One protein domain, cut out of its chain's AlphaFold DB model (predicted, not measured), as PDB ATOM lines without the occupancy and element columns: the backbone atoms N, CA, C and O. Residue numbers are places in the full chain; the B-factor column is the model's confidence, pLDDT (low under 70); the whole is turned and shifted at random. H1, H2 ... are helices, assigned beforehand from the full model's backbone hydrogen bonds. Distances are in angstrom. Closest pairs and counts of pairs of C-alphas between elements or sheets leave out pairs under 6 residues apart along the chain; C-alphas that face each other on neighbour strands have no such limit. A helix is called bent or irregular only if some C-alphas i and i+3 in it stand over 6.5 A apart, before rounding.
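Overview. This is residues 161 to 213 of the 215 residues of the protein "POLAc domain-containing protein" of Lederbergia galactosidilyticus (UniProt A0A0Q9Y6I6). Four short helices follow one another in a zigzag along one long axis, each meeting just its neighbours in the chain, with no core shared by the four. H1 and H2 make a steeply crossed pair at one end, H3 stands in the middle, and H4 slants away to the other end, where its residues 206 to 211 and the tail to 213 stick out. The printed part has 53 residues, with four named helices in the order H1, H2, H3, H4 and no named strand; its class is all helix. The whole is loose, with a radius of gyration of the C-alphas of 12.8 A, and elongated, spanning 39 by 23 by 16 A.

Arrangement. Begin with the longest helix, H4, residues 198 to 211, and look back to H3, residues 184 to 194. The two touch, H4 with residues 198 to 201 alone; their closest C-alphas, those of Ala 190 and Trp 198, are 5.6 A apart. They run opposite ways at a steep tilt of 69 degrees, only just short of about perpendicular. From H3, go back to H2, residues 172 to 179: these two touch only at the corner by their link, with the closest C-alphas, those of Val 177 and Ile 184, 6.3 A apart. They run opposite ways at a steep tilt of 41 degrees. Beyond it, H1, residues 161 to 168, touches H2, where the C-alphas of Ala 166 and Arg 174 are closest at 6.2 A; they run opposite ways at a steep tilt of 46 degrees. H4 is apart from H1 and H2, and H1 and H3 are only just apart, their closest C-alphas 8.3 A from each other. In H1, H2 and H4 every O i to N i+4 pair is within hydrogen-bond range; in H3 6 of 7 are.

Along the chain. Find C-alpha 198 at (245.815, 235.132, 131.448); from there H4 runs 20.5 A to C-alpha 211 at (235.164, 233.362, 114.050). H3, residues 184 to 194, is 14.4 A long and only just irregular: C-alphas 191 and 194 are 6.8 A apart. H2, residues 172 to 179, measures 10.4 A. H1 begins at C-alpha 161 at (226.749, 231.330, 144.260) and ends at residue 168, 10.6 A away.

Size, cuts and confidence. The two C-alphas farthest apart, those of Gly 170 and Leu 213, are 39.5 A from each other. Look at residues 191 to 196, of which 191 to 194 belong to H3, and at residues 206 to 213, of which 206 to 211 belong to H4: both stretches stand free. The body without them spans 32 by 15 by 13 A. The printed part has no cut, and the three links, H1 to H2, H2 to H3 and H3 to H4, are tight. The mean pLDDT of the printed part is 71.0, and residues 191 to 213 are under 70; the mean of H4 is 51.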
ATOM      1  N   GLU A 161     226.407 232.582 143.576       92.12
ATOM      2  CA  GLU A 161     226.749 231.330 144.260       92.12
ATOM      3  C   GLU A 161     228.268 231.175 144.404       92.12
ATOM      4  O   GLU A 161     228.762 230.847 145.480       92.12
ATOM      5  N   ALA A 162     229.025 231.496 143.350       90.44
ATOM      6  CA  ALA A 162     230.481 231.423 143.374       90.44
ATOM      7  C   ALA A 162     231.099 232.463 144.323       90.44
ATOM      8  O   ALA A 162     232.076 232.156 145.005       90.44
ATOM      9  N   ARG A 163     230.516 233.666 144.401       92.50
ATOM     10  CA  ARG A 163     230.931 234.712 145.350       92.50
ATOM     11  C   ARG A 163     230.691 234.285 146.794       92.50
ATOM     12  O   ARG A 163     231.596 234.377 147.613       92.50
ATOM     13  N   VAL A 164     229.494 233.779 147.094       93.31
ATOM     14  CA  VAL A 164     229.127 233.329 148.445       93.31
ATOM     15  C   VAL A 164     230.013 232.167 148.892       93.31
ATOM     16  O   VAL A 164     230.518 232.185 150.010       93.31
ATOM     17  N   ILE A 165     230.261 231.188 148.018       93.50
ATOM     18  CA  ILE A 165     231.141 230.055 148.335       93.50
ATOM     19  C   ILE A 165     232.577 230.530 148.589       93.50
ATOM     20  O   ILE A 165     233.170 230.124 149.583       93.50
ATOM     21  N   ALA A 166     233.129 231.399 147.734       92.38
ATOM     22  CA  ALA A 166     234.481 231.938 147.910       92.38
ATOM     23  C   ALA A 166     234.634 232.710 149.228       92.38
ATOM     24  O   ALA A 166     235.651 232.579 149.908       92.38
ATOM     25  N   TRP A 167     233.606 233.476 149.602       93.62
ATOM     26  CA  TRP A 167     233.557 234.196 150.866       93.62
ATOM     27  C   TRP A 167     233.549 233.248 152.069       93.62
ATOM     28  O   TRP A 167     234.407 233.364 152.938       93.62
ATOM     29  N   ILE A 168     232.630 232.274 152.093       95.31
ATOM     30  CA  ILE A 168     232.514 231.299 153.192       95.31
ATOM     31  C   ILE A 168     233.789 230.454 153.322       95.31
ATOM     32  O   ILE A 168     234.210 230.146 154.432       95.31
ATOM     33  N   ALA A 169     234.419 230.096 152.201       94.81
ATOM     34  CA  ALA A 169     235.644 229.302 152.178       94.81
ATOM     35  C   ALA A 169     236.923 230.106 152.489       94.81
ATOM     36  O   ALA A 169     237.996 229.513 152.569       94.81
ATOM     37  N   GLY A 170     236.845 231.437 152.619       93.00
ATOM     38  CA  GLY A 170     238.021 232.289 152.822       93.00
ATOM     39  C   GLY A 170     238.985 232.327 151.626       93.00
ATOM     40  O   GLY A 170     240.171 232.596 151.801       93.00
ATOM     41  N   GLU A 171     238.514 232.056 150.401       91.44
ATOM     42  CA  GLU A 171     239.357 232.059 149.197       91.44
ATOM     43  C   GLU A 171     239.683 233.497 148.742       91.44
ATOM     44  O   GLU A 171     238.998 234.076 147.892       91.44
ATOM     45  N   THR A 172     240.765 234.070 149.277       89.75
ATOM     46  CA  THR A 172     241.213 235.452 149.010       89.75
ATOM     47  C   THR A 172     241.403 235.749 147.523       89.75
ATOM     48  O   THR A 172     240.831 236.709 147.017       89.75
ATOM     49  N   TRP A 173     242.093 234.874 146.787       87.69
ATOM     50  CA  TRP A 173     242.355 235.077 145.356       87.69
ATOM     51  C   TRP A 173     241.065 235.167 144.517       87.69
ATOM     52  O   TRP A 173     240.980 235.967 143.586       87.69
ATOM     53  N   ARG A 174     240.019 234.381 144.838       86.81
ATOM     54  CA  ARG A 174     238.728 234.476 144.129       86.81
ATOM     55  C   ARG A 174     238.041 235.789 144.446       86.81
ATOM     56  O   ARG A 174     237.476 236.402 143.545       86.81
ATOM     57  N   ASN A 175     238.095 236.213 145.705       87.31
ATOM     58  CA  ASN A 175     237.520 237.480 146.138       87.31
ATOM     59  C   ASN A 175     238.215 238.669 145.452       87.31
ATOM     60  O   ASN A 175     237.532 239.580 144.993       87.31
ATOM     61  N   GLU A 176     239.535 238.619 145.262       89.44
ATOM     62  CA  GLU A 176     240.302 239.617 144.499       89.44
ATOM     63  C   GLU A 176     239.926 239.638 143.007       89.44
ATOM     64  O   GLU A 176     239.700 240.702 142.420       89.44
ATOM     65  N   VAL A 177     239.767 238.469 142.375       86.69
ATOM     66  CA  VAL A 177     239.256 238.372 140.992       86.69
ATOM     67  C   VAL A 177     237.846 238.960 140.891       86.69
ATOM     68  O   VAL A 177     237.510 239.652 139.927       86.69
ATOM     69  N   PHE A 178     237.006 238.708 141.893       88.69
ATOM     70  CA  PHE A 178     235.649 239.231 141.968       88.69
ATOM     71  C   PHE A 178     235.571 240.738 142.217       88.69
ATOM     72  O   PHE A 178     234.595 241.344 141.764       88.69
ATOM     73  N   ALA A 179     236.548 241.310 142.924       86.81
ATOM     74  CA  ALA A 179     236.679 242.741 143.197       86.81
ATOM     75  C   ALA A 179     237.283 243.519 142.016       86.81
ATOM     76  O   ALA A 179     237.015 244.706 141.866       86.81
ATOM     77  N   SER A 180     238.077 242.852 141.176       86.19
ATOM     78  CA  SER A 180     238.671 243.440 139.975       86.19
ATOM     79  C   SER A 180     237.728 243.343 138.768       86.19
ATOM     80  O   SER A 180     236.761 244.089 138.656       86.19
ATOM     81  N   HIS A 181     237.986 242.424 137.837       77.31
ATOM     82  CA  HIS A 181     237.254 242.317 136.571       77.31
ATOM     83  C   HIS A 181     236.074 241.334 136.622       77.31
ATOM     84  O   HIS A 181     235.331 241.211 135.648       77.31
ATOM     85  N   GLY A 182     235.910 240.579 137.714       76.25
ATOM     86  CA  GLY A 182     234.752 239.711 137.953       76.25
ATOM     87  C   GLY A 182     234.662 238.460 137.073       76.25
ATOM     88  O   GLY A 182     233.690 237.713 137.175       76.25
ATOM     89  N   LYS A 183     235.659 238.187 136.220       78.44
ATOM     90  CA  LYS A 183     235.639 237.060 135.266       78.44
ATOM     91  C   LYS A 183     236.188 235.775 135.885       78.44
ATOM     92  O   LYS A 183     237.227 235.258 135.480       78.44
ATOM     93  N   ILE A 184     235.474 235.256 136.879       78.81
ATOM     94  CA  ILE A 184     235.941 234.128 137.693       78.81
ATOM     95  C   ILE A 184     236.168 232.834 136.902       78.81
ATOM     96  O   ILE A 184     237.106 232.099 137.202       78.81
ATOM     97  N   TYR A 185     235.350 232.551 135.886       75.81
ATOM     98  CA  TYR A 185     235.460 231.316 135.103       75.81
ATOM     99  C   TYR A 185     236.720 231.298 134.243       75.81
ATOM    100  O   TYR A 185     237.483 230.336 134.276       75.81
ATOM    101  N   GLU A 186     236.972 232.398 133.537       76.50
ATOM    102  CA  GLU A 186     238.198 232.577 132.763       76.50
ATOM    103  C   GLU A 186     239.420 232.519 133.700       76.50
ATOM    104  O   GLU A 186     240.422 231.880 133.380       76.50
ATOM    105  N   ALA A 187     239.340 233.172 134.870       72.06
ATOM    106  CA  ALA A 187     240.465 233.260 135.799       72.06
ATOM    107  C   ALA A 187     240.781 231.889 136.401       72.06
ATOM    108  O   ALA A 187     241.938 231.485 136.458       72.06
ATOM    109  N   SER A 188     239.748 231.130 136.768       74.25
ATOM    110  CA  SER A 188     239.888 229.754 137.251       74.25
ATOM    111  C   SER A 188     240.513 228.846 136.186       74.25
ATOM    112  O   SER A 188     241.410 228.061 136.501       74.25
ATOM    113  N   ALA A 189     240.098 228.984 134.922       75.06
ATOM    114  CA  ALA A 189     240.647 228.209 133.811       75.06
ATOM    115  C   ALA A 189     242.137 228.512 133.571       75.06
ATOM    116  O   ALA A 189     242.942 227.587 133.445       75.06
ATOM    117  N   ALA A 190     242.521 229.793 133.571       71.00
ATOM    118  CA  ALA A 190     243.913 230.210 133.406       71.00
ATOM    119  C   ALA A 190     244.799 229.753 134.574       71.00
ATOM    120  O   ALA A 190     245.876 229.192 134.364       71.00
ATOM    121  N   HIS A 191     244.325 229.958 135.804       64.12
ATOM    122  CA  HIS A 191     245.132 229.825 137.013       64.12
ATOM    123  C   HIS A 191     245.277 228.379 137.509       64.12
ATOM    124  O   HIS A 191     246.284 228.055 138.139       64.12
ATOM    125  N   LYS A 192     244.290 227.502 137.260       59.94
ATOM    126  CA  LYS A 192     244.290 226.123 137.792       59.94
ATOM    127  C   LYS A 192     244.272 225.029 136.731       59.94
ATOM    128  O   LYS A 192     244.916 224.006 136.936       59.94
ATOM    129  N   CYS A 193     243.562 225.221 135.621       58.75
ATOM    130  CA  CYS A 193     243.398 224.159 134.626       58.75
ATOM    131  C   CYS A 193     244.511 224.157 133.575       58.75
ATOM    132  O   CYS A 193     245.008 223.095 133.222       58.75
ATOM    133  N   LEU A 194     244.904 225.334 133.079       57.56
ATOM    134  CA  LEU A 194     245.808 225.433 131.929       57.56
ATOM    135  C   LEU A 194     247.236 225.856 132.301       57.56
ATOM    136  O   LEU A 194     248.139 225.641 131.504       57.56
ATOM    137  N   LYS A 195     247.469 226.432 133.492       57.09
ATOM    138  CA  LYS A 195     248.772 227.011 133.898       57.09
ATOM    139  C   LYS A 195     249.370 227.947 132.827       57.09
ATOM    140  O   LYS A 195     250.584 228.022 132.660       57.09
ATOM    141  N   PHE A 196     248.519 228.659 132.086       57.34
ATOM    142  CA  PHE A 196     248.923 229.597 131.035       57.34
ATOM    143  C   PHE A 196     248.675 231.044 131.487       57.34
ATOM    144  O   PHE A 196     247.687 231.303 132.179       57.34
ATOM    145  N   PRO A 197     249.505 232.017 131.059       56.91
ATOM    146  CA  PRO A 197     249.271 233.422 131.363       56.91
ATOM    147  C   PRO A 197     247.910 233.892 130.834       56.91
ATOM    148  O   PRO A 197     247.593 233.712 129.655       56.91
ATOM    149  N   TRP A 198     247.145 234.558 131.700       53.91
ATOM    150  CA  TRP A 198     245.815 235.132 131.448       53.91
ATOM    151  C   TRP A 198     245.665 235.833 130.081       53.91
ATOM    152  O   TRP A 198     244.673 235.636 129.375       53.91
ATOM    153  N   MET A 199     246.681 236.590 129.648       55.25
ATOM    154  CA  MET A 199     246.675 237.317 128.369       55.25
ATOM    155  C   MET A 199     246.593 236.413 127.127       55.25
ATOM    156  O   MET A 199     246.043 236.829 126.106       55.25
ATOM    157  N   ARG A 200     247.118 235.181 127.182       57.78
ATOM    158  CA  ARG A 200     247.062 234.236 126.051       57.78
ATOM    159  C   ARG A 200     245.681 233.598 125.909       57.78
ATOM    160  O   ARG A 200     245.208 233.435 124.789       57.78
ATOM    161  N   LEU A 201     245.009 233.324 127.026       56.56
ATOM    162  CA  LEU A 201     243.646 232.783 127.044       56.56
ATOM    163  C   LEU A 201     242.631 233.772 126.470       56.56
ATOM    164  O   LEU A 201     241.799 233.389 125.655       56.56
ATOM    165  N   LEU A 202     242.753 235.059 126.808       55.72
ATOM    166  CA  LEU A 202     241.894 236.099 126.237       55.72
ATOM    167  C   LEU A 202     242.058 236.244 124.722       55.72
ATOM    168  O   LEU A 202     241.058 236.501 124.058       55.72
ATOM    169  N   ARG A 203     243.271 236.055 124.172       55.03
ATOM    170  CA  ARG A 203     243.483 236.036 122.713       55.03
ATOM    171  C   ARG A 203     242.769 234.860 122.060       55.03
ATOM    172  O   ARG A 203     242.095 235.072 121.063       55.03
ATOM    173  N   ILE A 204     242.858 233.663 122.638       58.56
ATOM    174  CA  ILE A 204     242.183 232.466 122.110       58.56
ATOM    175  C   ILE A 204     240.656 232.633 122.178       58.56
ATOM    176  O   ILE A 204     239.970 232.434 121.184       58.56
ATOM    177  N   VAL A 205     240.122 233.096 123.313       57.81
ATOM    178  CA  VAL A 205     238.676 233.325 123.489       57.81
ATOM    179  C   VAL A 205     238.158 234.471 122.605       57.81
ATOM    180  O   VAL A 205     237.026 234.413 122.129       57.81
ATOM    181  N   HIS A 206     238.956 235.518 122.356       52.22
ATOM    182  CA  HIS A 206     238.586 236.584 121.412       52.22
ATOM    183  C   HIS A 206     238.648 236.138 119.950       52.22
ATOM    184  O   HIS A 206     237.834 236.611 119.161       52.22
ATOM    185  N   LEU A 207     239.594 235.268 119.586       48.06
ATOM    186  CA  LEU A 207     239.680 234.697 118.241       48.06
ATOM    187  C   LEU A 207     238.467 233.798 117.959       48.06
ATOM    188  O   LEU A 207     237.792 234.012 116.958       48.06
ATOM    189  N   ASP A 208     238.093 232.930 118.903       43.53
ATOM    190  CA  ASP A 208     236.919 232.045 118.787       43.53
ATOM    191  C   ASP A 208     235.584 232.829 118.751       43.53
ATOM    192  O   ASP A 208     234.638 232.477 118.045       43.53
ATOM    193  N   LYS A 209     235.499 233.971 119.452       42.53
ATOM    194  CA  LYS A 209     234.345 234.885 119.334       42.53
ATOM    195  C   LYS A 209     234.296 235.643 118.007       42.53
ATOM    196  O   LYS A 209     233.197 235.947 117.556       42.53
ATOM    197  N   LYS A 210     235.441 235.974 117.398       37.28
ATOM    198  CA  LYS A 210     235.480 236.621 116.076       37.28
ATOM    199  C   LYS A 210     235.119 235.648 114.955       37.28
ATOM    200  O   LYS A 210     234.389 236.048 114.058       37.28
ATOM    201  N   GLU A 211     235.551 234.390 115.030       36.72
ATOM    202  CA  GLU A 211     235.164 233.362 114.050       36.72
ATOM    203  C   GLU A 211     233.660 233.051 114.096       36.72
ATOM    204  O   GLU A 211     233.038 232.887 113.052       36.72
ATOM    205  N   LYS A 212     233.030 233.086 115.278       37.53
ATOM    206  CA  LYS A 212     231.566 232.939 115.418       37.53
ATOM    207  C   LYS A 212     230.736 234.151 114.987       37.53
ATOM    208  O   LYS A 212     229.518 234.049 114.952       37.53
ATOM    209  N   LEU A 213     231.362 235.297 114.719       35.62
ATOM    210  CA  LEU A 213     230.687 236.499 114.208       35.62
ATOM    211  C   LEU A 213     230.884 236.682 112.693       35.62
ATOM    212  O   LEU A 213     230.335 237.624 112.129       35.62
TER     213      LEU A 213